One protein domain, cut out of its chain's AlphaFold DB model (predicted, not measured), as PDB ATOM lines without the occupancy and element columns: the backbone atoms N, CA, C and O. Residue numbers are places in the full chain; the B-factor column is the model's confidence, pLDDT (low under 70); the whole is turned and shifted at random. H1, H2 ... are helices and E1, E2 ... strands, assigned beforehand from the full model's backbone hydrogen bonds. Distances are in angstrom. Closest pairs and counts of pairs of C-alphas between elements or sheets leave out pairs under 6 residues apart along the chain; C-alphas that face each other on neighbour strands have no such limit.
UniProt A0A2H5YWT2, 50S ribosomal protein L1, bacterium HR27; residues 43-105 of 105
ATOM      1  N   GLY A  43      21.666 -19.219  -2.049       87.62
ATOM      2  CA  GLY A  43      22.010 -19.780  -3.351       87.62
ATOM      3  C   GLY A  43      21.799 -21.284  -3.447       87.62
ATOM      4  O   GLY A  43      21.124 -21.905  -2.622       87.62
ATOM      5  N   ARG A  44      22.383 -21.872  -4.493       86.62
ATOM      6  CA  ARG A  44      22.404 -23.317  -4.752       86.62
ATOM      7  C   ARG A  44      23.845 -23.803  -4.846       86.62
ATOM      8  O   ARG A  44      24.732 -23.027  -5.173       86.62
ATOM      9  N   LYS A  45      24.062 -25.110  -4.666       85.19
ATOM     10  CA  LYS A  45      25.384 -25.753  -4.810       85.19
ATOM     11  C   LYS A  45      26.046 -25.505  -6.176       85.19
ATOM     12  O   LYS A  45      27.251 -25.632  -6.302       85.19
ATOM     13  N   SER A  46      25.259 -25.193  -7.202       88.50
ATOM     14  CA  SER A  46      25.757 -24.902  -8.547       88.50
ATOM     15  C   SER A  46      26.370 -23.505  -8.703       88.50
ATOM     16  O   SER A  46      26.813 -23.186  -9.800       88.50
ATOM     17  N   PHE A  47      26.305 -22.649  -7.681       89.94
ATOM     18  CA  PHE A  47      26.903 -21.313  -7.715       89.94
ATOM     19  C   PHE A  47      28.384 -21.402  -7.361       89.94
ATOM     20  O   PHE A  47      28.800 -22.344  -6.682       89.94
ATOM     21  N   THR A  48      29.171 -20.435  -7.827       92.75
ATOM     22  CA  THR A  48      30.583 -20.361  -7.443       92.75
ATOM     23  C   THR A  48      30.721 -19.908  -5.993       92.75
ATOM     24  O   THR A  48      29.782 -19.367  -5.398       92.75
ATOM     25  N   GLU A  49      31.890 -20.147  -5.405       89.81
ATOM     26  CA  GLU A  49      32.166 -19.763  -4.019       89.81
ATOM     27  C   GLU A  49      32.056 -18.248  -3.831       89.81
ATOM     28  O   GLU A  49      31.458 -17.795  -2.855       89.81
ATOM     29  N   GLU A  50      32.517 -17.465  -4.810       90.19
ATOM     30  CA  GLU A  50      32.430 -16.004  -4.771       90.19
ATOM     31  C   GLU A  50      30.970 -15.548  -4.749       90.19
ATOM     32  O   GLU A  50      30.579 -14.777  -3.880       90.19
ATOM     33  N   GLN A  51      30.126 -16.095  -5.629       89.00
ATOM     34  CA  GLN A  51      28.701 -15.743  -5.686       89.00
ATOM     35  C   GLN A  51      27.967 -16.062  -4.379       89.00
ATOM     36  O   GLN A  51      27.067 -15.329  -3.968       89.00
ATOM     37  N   LEU A  52      28.324 -17.167  -3.721       88.44
ATOM     38  CA  LEU A  52      27.733 -17.541  -2.436       88.44
ATOM     39  C   LEU A  52      28.166 -16.590  -1.314       88.44
ATOM     40  O   LEU A  52      27.327 -16.227  -0.486       88.44
ATOM     41  N   LEU A  53      29.434 -16.171  -1.304       89.44
ATOM     42  CA  LEU A  53      29.956 -15.196  -0.345       89.44
ATOM     43  C   LEU A  53      29.328 -13.815  -0.547       89.44
ATOM     44  O   LEU A  53      28.838 -13.227   0.416       89.44
ATOM     45  N   GLU A  54      29.247 -13.328  -1.787       89.56
ATOM     46  CA  GLU A  54      28.600 -12.047  -2.097       89.56
ATOM     47  C   GLU A  54      27.136 -12.035  -1.641       89.56
ATOM     48  O   GLU A  54      26.700 -11.115  -0.943       89.56
ATOM     49  N   ASN A  55      26.379 -13.091  -1.955       90.06
ATOM     50  CA  ASN A  55      24.981 -13.201  -1.541       90.06
ATOM     51  C   ASN A  55      24.828 -13.248  -0.016       90.06
ATOM     52  O   ASN A  55      23.877 -12.675   0.523       90.06
ATOM     53  N   LEU A  56      25.747 -13.919   0.688       88.94
ATOM     54  CA  LEU A  56      25.758 -13.959   2.148       88.94
ATOM     55  C   LEU A  56      25.982 -12.559   2.732       88.94
ATOM     56  O   LEU A  56      25.209 -12.129   3.590       88.94
ATOM     57  N   TYR A  57      26.991 -11.836   2.251       90.00
ATOM     58  CA  TYR A  57      27.320 -10.494   2.729       90.00
ATOM     59  C   TYR A  57      26.192  -9.497   2.475       90.00
ATOM     60  O   TYR A  57      25.789  -8.777   3.392       90.00
ATOM     61  N   VAL A  58      25.610  -9.511   1.274       88.81
ATOM     62  CA  VAL A  58      24.464  -8.658   0.934       88.81
ATOM     63  C   VAL A  58      23.252  -8.985   1.811       88.81
ATOM     64  O   VAL A  58      22.579  -8.073   2.295       88.81
ATOM     65  N   ALA A  59      22.977 -10.267   2.074       88.19
ATOM     66  CA  ALA A  59      21.873 -10.668   2.944       88.19
ATOM     67  C   ALA A  59      22.082 -10.198   4.394       88.19
ATOM     68  O   ALA A  59      21.157  -9.660   5.009       88.19
ATOM     69  N   VAL A  60      23.289 -10.364   4.938       88.56
ATOM     70  CA  VAL A  60      23.626  -9.944   6.306       88.56
ATOM     71  C   VAL A  60      23.547  -8.423   6.451       88.56
ATOM     72  O   VAL A  60      22.942  -7.940   7.413       88.56
ATOM     73  N   ASP A  61      24.076  -7.661   5.491       88.44
ATOM     74  CA  ASP A  61      23.993  -6.196   5.500       88.44
ATOM     75  C   ASP A  61      22.538  -5.710   5.395       88.44
ATOM     76  O   ASP A  61      22.104  -4.857   6.175       88.44
ATOM     77  N   ALA A  62      21.734  -6.310   4.511       87.31
ATOM     78  CA  ALA A  62      20.316  -5.978   4.383       87.31
ATOM     79  C   ALA A  62      19.545  -6.209   5.695       87.31
ATOM     80  O   ALA A  62      18.734  -5.367   6.094       87.31
ATOM     81  N   ILE A  63      19.822  -7.309   6.406       87.69
ATOM     82  CA  ILE A  63      19.220  -7.573   7.720       87.69
ATOM     83  C   ILE A  63      19.711  -6.547   8.745       87.69
ATOM     84  O   ILE A  63      18.901  -5.997   9.490       87.69
ATOM     85  N   ALA A  64      21.011  -6.239   8.769       86.56
ATOM     86  CA  ALA A  64      21.586  -5.262   9.692       86.56
ATOM     87  C   ALA A  64      20.973  -3.860   9.518       86.56
ATOM     88  O   ALA A  64      20.698  -3.184  10.512       86.56
ATOM     89  N   ARG A  65      20.697  -3.444   8.275       86.00
ATOM     90  CA  ARG A  65      19.988  -2.190   7.956       86.00
ATOM     91  C   ARG A  65      18.515  -2.222   8.348       86.00
ATOM     92  O   ARG A  65      17.969  -1.197   8.742       86.00
ATOM     93  N   ALA A  66      17.879  -3.391   8.290       85.38
ATOM     94  CA  ALA A  66      16.495  -3.587   8.713       85.38
ATOM     95  C   ALA A  66      16.311  -3.595  10.247       85.38
ATOM     96  O   ALA A  66      15.199  -3.831  10.729       85.38
ATOM     97  N   ARG A  67      17.370  -3.332  11.030       83.12
ATOM     98  CA  ARG A  67      17.315  -3.241  12.493       83.12
ATOM     99  C   ARG A  67      16.293  -2.183  12.948       83.12
ATOM    100  O   ARG A  67      16.488  -0.994  12.693       83.12
ATOM    101  N   PRO A  68      15.253  -2.565  13.713       84.62
ATOM    102  CA  PRO A  68      14.322  -1.600  14.287       84.62
ATOM    103  C   PRO A  68      14.996  -0.749  15.371       84.62
ATOM    104  O   PRO A  68      15.717  -1.274  16.222       84.62
ATOM    105  N   ALA A  69      14.682   0.550  15.413       82.62
ATOM    106  CA  ALA A  69      15.234   1.487  16.402       82.62
ATOM    107  C   ALA A  69      14.913   1.113  17.866       82.62
ATOM    108  O   ALA A  69      15.626   1.505  18.785       82.62
ATOM    109  N   ALA A  70      13.856   0.325  18.091       83.50
ATOM    110  CA  ALA A  70      13.453  -0.138  19.417       83.50
ATOM    111  C   ALA A  70      14.360  -1.245  19.995       83.50
ATOM    112  O   ALA A  70      14.299  -1.516  21.195       83.50
ATOM    113  N   VAL A  71      15.192  -1.898  19.173       82.31
ATOM    114  CA  VAL A  71      16.021  -3.026  19.621       82.31
ATOM    115  C   VAL A  71      17.276  -2.525  20.331       82.31
ATOM    116  O   VAL A  71      18.227  -2.047  19.701       82.31
ATOM    117  N   LYS A  72      17.304  -2.697  21.654       75.94
ATOM    118  CA  LYS A  72      18.475  -2.443  22.504       75.94
ATOM    119  C   LYS A  72      19.319  -3.717  22.633       75.94
ATOM    120  O   LYS A  72      18.774  -4.790  22.861       75.94
ATOM    121  N   GLY A  73      20.642  -3.587  22.511       80.69
ATOM    122  CA  GLY A  73      21.591  -4.701  22.650       80.69
ATOM    123  C   GLY A  73      22.048  -5.330  21.328       80.69
ATOM    124  O   GLY A  73      22.034  -4.672  20.280       80.69
ATOM    125  N   GLN A  74      22.505  -6.585  21.411       80.88
ATOM    126  CA  GLN A  74      22.981  -7.375  20.271       80.88
ATOM    127  C   GLN A  74      21.815  -7.733  19.348       80.88
ATOM    128  O   GLN A  74      20.816  -8.296  19.787       80.88
ATOM    129  N   PHE A  75      21.945  -7.387  18.067       84.25
ATOM    130  CA  PHE A  75      20.905  -7.649  17.070       84.25
ATOM    131  C   PHE A  75      21.005  -9.061  16.475       84.25
ATOM    132  O   PHE A  75      19.987  -9.697  16.229       84.25
ATOM    133  N   PHE A  76      22.227  -9.574  16.316       85.56
ATOM    134  CA  PHE A  76      22.498 -10.947  15.899       85.56
ATOM    135  C   PHE A  76      23.014 -11.744  17.093       85.56
ATOM    136  O   PHE A  76      23.990 -11.340  17.722       85.56
ATOM    137  N   ARG A  77      22.360 -12.868  17.404       87.88
ATOM    138  CA  ARG A  77      22.779 -13.774  18.486       87.88
ATOM    139  C   ARG A  77      23.635 -14.930  17.974       87.88
ATOM    140  O   ARG A  77      24.626 -15.283  18.596       87.88
ATOM    141  N   SER A  78      23.234 -15.521  16.856       89.44
ATOM    142  CA  SER A  78      23.926 -16.636  16.211       89.44
ATOM    143  C   SER A  78      23.602 -16.638  14.724       89.44
ATOM    144  O   SER A  78      22.480 -16.300  14.342       89.44
ATOM    145  N   MET A  79      24.559 -17.055  13.901       90.69
ATOM    146  CA  MET A  79      24.357 -17.307  12.476       90.69
ATOM    147  C   MET A  79      24.774 -18.740  12.158       90.69
ATOM    148  O   MET A  79      25.744 -19.262  12.707       90.69
ATOM    149  N   THR A  80      24.011 -19.414  11.307       92.06
ATOM    150  CA  THR A  80      24.276 -20.805  10.930       92.06
ATOM    151  C   THR A  80      23.918 -20.990   9.470       92.06
ATOM    152  O   THR A  80      22.817 -20.629   9.054       92.06
ATOM    153  N   ILE A  81      24.841 -21.563   8.703       91.19
ATOM    154  CA  ILE A  81      24.600 -21.970   7.321       91.19
ATOM    155  C   ILE A  81      24.398 -23.474   7.306       91.19
ATOM    156  O   ILE A  81      25.205 -24.221   7.853       91.19
ATOM    157  N   ALA A  82      23.331 -23.926   6.660       91.12
ATOM    158  CA  ALA A  82      23.072 -25.341   6.463       91.12
ATOM    159  C   ALA A  82      22.662 -25.600   5.006       91.12
ATOM    160  O   ALA A  82      21.887 -24.819   4.443       91.12
ATOM    161  N   PRO A  83      23.144 -26.689   4.385       90.25
ATOM    162  CA  PRO A  83      22.564 -27.185   3.147       90.25
ATOM    163  C   PRO A  83      21.199 -27.834   3.424       90.25
ATOM    164  O   PRO A  83      20.891 -28.208   4.553       90.25
ATOM    165  N   THR A  84      20.390 -28.039   2.379       88.94
ATOM    166  CA  THR A  84      19.039 -28.621   2.507       88.94
ATOM    167  C   THR A  84      19.027 -29.976   3.221       88.94
ATOM    168  O   THR A  84      18.097 -30.265   3.962       88.94
ATOM    169  N   MET A  85      20.053 -30.800   2.995       89.88
ATOM    170  CA  MET A  85      20.173 -32.154   3.547       89.88
ATOM    171  C   MET A  85      21.559 -32.360   4.169       89.88
ATOM    172  O   MET A  85      22.330 -33.203   3.717       89.88
ATOM    173  N   GLY A  86      21.920 -31.557   5.168       89.19
ATOM    174  CA  GLY A  86      23.185 -31.734   5.879       89.19
ATOM    175  C   GLY A  86      23.271 -30.940   7.179       89.19
ATOM    176  O   GLY A  86      22.359 -30.175   7.499       89.19
ATOM    177  N   PRO A  87      24.348 -31.150   7.952       92.81
ATOM    178  CA  PRO A  87      24.537 -30.468   9.221       92.81
ATOM    179  C   PRO A  87      24.750 -28.965   9.014       92.81
ATOM    180  O   PRO A  87      25.335 -28.533   8.019       92.81
ATOM    181  N   GLY A  88      24.274 -28.174   9.975       90.94
ATOM    182  CA  GLY A  88      24.517 -26.737  10.016       90.94
ATOM    183  C   GLY A  88      25.904 -26.419  10.563       90.94
ATOM    184  O   GLY A  88      26.340 -27.010  11.550       90.94
ATOM    185  N   ILE A  89      26.575 -25.460   9.936       91.00
ATOM    186  CA  ILE A  89      27.860 -24.914  10.361       91.00
ATOM    187  C   ILE A  89      27.592 -23.543  10.976       91.00
ATOM    188  O   ILE A  89      27.026 -22.656  10.329       91.00
ATOM    189  N   ALA A  90      27.959 -23.382  12.247       91.62
ATOM    190  CA  ALA A  90      27.863 -22.102  12.930       91.62
ATOM    191  C   ALA A  90      28.927 -21.143  12.385       91.62
ATOM    192  O   ALA A  90      30.091 -21.517  12.249       91.62
ATOM    193  N   LEU A  91      28.513 -19.918  12.082       88.44
ATOM    194  CA  LEU A  91      29.409 -18.851  11.659       88.44
ATOM    195  C   LEU A  91      29.741 -17.938  12.832       88.44
ATOM    196  O   LEU A  91      28.914 -17.740  13.730       88.44
ATOM    197  N   ASP A  92      30.925 -17.336  12.778       89.94
ATOM    198  CA  ASP A  92      31.256 -16.245  13.679       89.94
ATOM    199  C   ASP A  92      30.558 -14.953  13.241       89.94
ATOM    200  O   ASP A  92      30.806 -14.396  12.174       89.94
ATOM    201  N   VAL A  93      29.683 -14.465  14.113       84.62
ATOM    202  CA  VAL A  93      28.839 -13.300  13.861       84.62
ATOM    203  C   VAL A  93      29.665 -12.025  13.710       84.62
ATOM    204  O   VAL A  93      29.305 -11.173  12.899       84.62
ATOM    205  N   ALA A  94      30.736 -11.869  14.491       84.19
ATOM    206  CA  ALA A  94      31.532 -10.646  14.485       84.19
ATOM    207  C   ALA A  94      32.276 -10.490  13.156       84.19
ATOM    208  O   ALA A  94      32.091  -9.485  12.469       84.19
ATOM    209  N   THR A  95      33.021 -11.525  12.763       84.88
ATOM    210  CA  THR A  95      33.803 -11.533  11.522       84.88
ATOM    211  C   THR A  95      32.910 -11.346  10.291       84.88
ATOM    212  O   THR A  95      33.154 -10.457   9.477       84.88
ATOM    213  N   THR A  96      31.794 -12.084  10.194       80.50
ATOM    214  CA  THR A  96      30.883 -11.972   9.039       80.50
ATOM    215  C   THR A  96      30.235 -10.587   8.920       80.50
ATOM    216  O   THR A  96      29.966 -10.123   7.813       80.50
ATOM    217  N   LEU A  97      29.980  -9.890  10.033       80.81
ATOM    218  CA  LEU A  97      29.432  -8.529   9.997       80.81
ATOM    219  C   LEU A  97      30.448  -7.491   9.514       80.81
ATOM    220  O   LEU A  97      30.055  -6.516   8.871       80.81
ATOM    221  N   GLU A  98      31.727  -7.660   9.846       82.06
ATOM    222  CA  GLU A  98      32.784  -6.766   9.373       82.06
ATOM    223  C   GLU A  98      33.007  -6.925   7.871       82.06
ATOM    224  O   GLU A  98      32.996  -5.931   7.144       82.06
ATOM    225  N   GLU A  99      33.098  -8.167   7.396       81.69
ATOM    226  CA  GLU A  99      33.253  -8.479   5.974       81.69
ATOM    227  C   GLU A  99      32.041  -8.019   5.156       81.69
ATOM    228  O   GLU A  99      32.206  -7.384   4.115       81.69
ATOM    229  N   ALA A 100      30.821  -8.214   5.671       80.06
ATOM    230  CA  ALA A 100      29.611  -7.730   5.010       80.06
ATOM    231  C   ALA A 100      29.588  -6.198   4.865       80.06
ATOM    232  O   ALA A 100      29.184  -5.671   3.830       80.06
ATOM    233  N   ARG A 101      30.057  -5.465   5.881       78.00
ATOM    234  CA  ARG A 101      30.165  -3.998   5.822       78.00
ATOM    235  C   ARG A 101      31.280  -3.523   4.899       78.00
ATOM    236  O   ARG A 101      31.144  -2.454   4.310       78.00
ATOM    237  N   ALA A 102      32.378  -4.270   4.818       76.62
ATOM    238  CA  ALA A 102      33.498  -3.961   3.938       76.62
ATOM    239  C   ALA A 102      33.138  -4.187   2.464       76.62
ATOM    240  O   ALA A 102      33.539  -3.393   1.625       76.62
ATOM    241  N   PHE A 103      32.346  -5.221   2.167       74.00
ATOM    242  CA  PHE A 103      31.941  -5.569   0.806       74.00
ATOM    243  C   PHE A 103      30.959  -4.568   0.175       74.00
ATOM    244  O   PHE A 103      30.982  -4.350  -1.030       74.00
ATOM    245  N   VAL A 104      30.084  -3.954   0.978       63.66
ATOM    246  CA  VAL A 104      29.057  -3.012   0.485       63.66
ATOM    247  C   VAL A 104      29.555  -1.552   0.455       63.66
ATOM    248  O   VAL A 104      28.841  -0.666  -0.022       63.66
ATOM    249  N   LYS A 105      30.761  -1.285   0.973       50.66
ATOM    250  CA  LYS A 105      31.427   0.025   0.894       50.66
ATOM    251  C   LYS A 105      32.099   0.226  -0.458       50.66
ATOM    252  O   LYS A 105      32.019   1.375  -0.947       50.66
TER     253      LYS A 105
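Overview. This is residues 43 to 105 of the 105 residues of the protein "50S ribosomal protein L1" of bacterium HR27 (UniProt A0A2H5YWT2). A small two-stranded hairpin, E1 and E2, leads into helix H2, which crosses the longer helix H1 nearly at right angles. The loop from H1 to E1 sticks out with residues 68 to 74. The printed part has 63 residues, with two named helices and two named strands in the order H1, E1, E2, H2; the sheet, E1 - E2, is antiparallel and the class mostly helix. The whole is only just loose, close to compact, with a radius of gyration of the C-alphas of 12.9 A and spans of 39 by 28 by 18 A.

Arrangement. E1, residues 79 to 81, and E2, residues 89 to 91, form an antiparallel hairpin at 141 degrees; N 89 and O 81, 2.8 A apart, are within hydrogen-bond range. A tight link joins E2 to H2, residues 93 to 103. H2 touches residues 54 to 61 alone of H1, residues 49 to 65, about perpendicular at 79 degrees; their closest C-alphas, of Tyr 57 and Ala 100, are 4.3 A apart. H1 and E2 are apart. In H1 and H2 every O i to N i+4 pair is within hydrogen-bond range.

Along the chain. H1 runs 24.5 A from C-alpha 49 at (32.166, -19.763, -4.019). H2 runs 15.5 A to C-alpha 103 at (31.941, -5.569, 0.806).

Size, cuts and confidence. The C-alphas farthest apart, of Ser 46 and Ala 70, are 39.3 A apart. The printed part has no cut; the link from H1 to E1 is long. Residues 104 to 105 have pLDDT under 70.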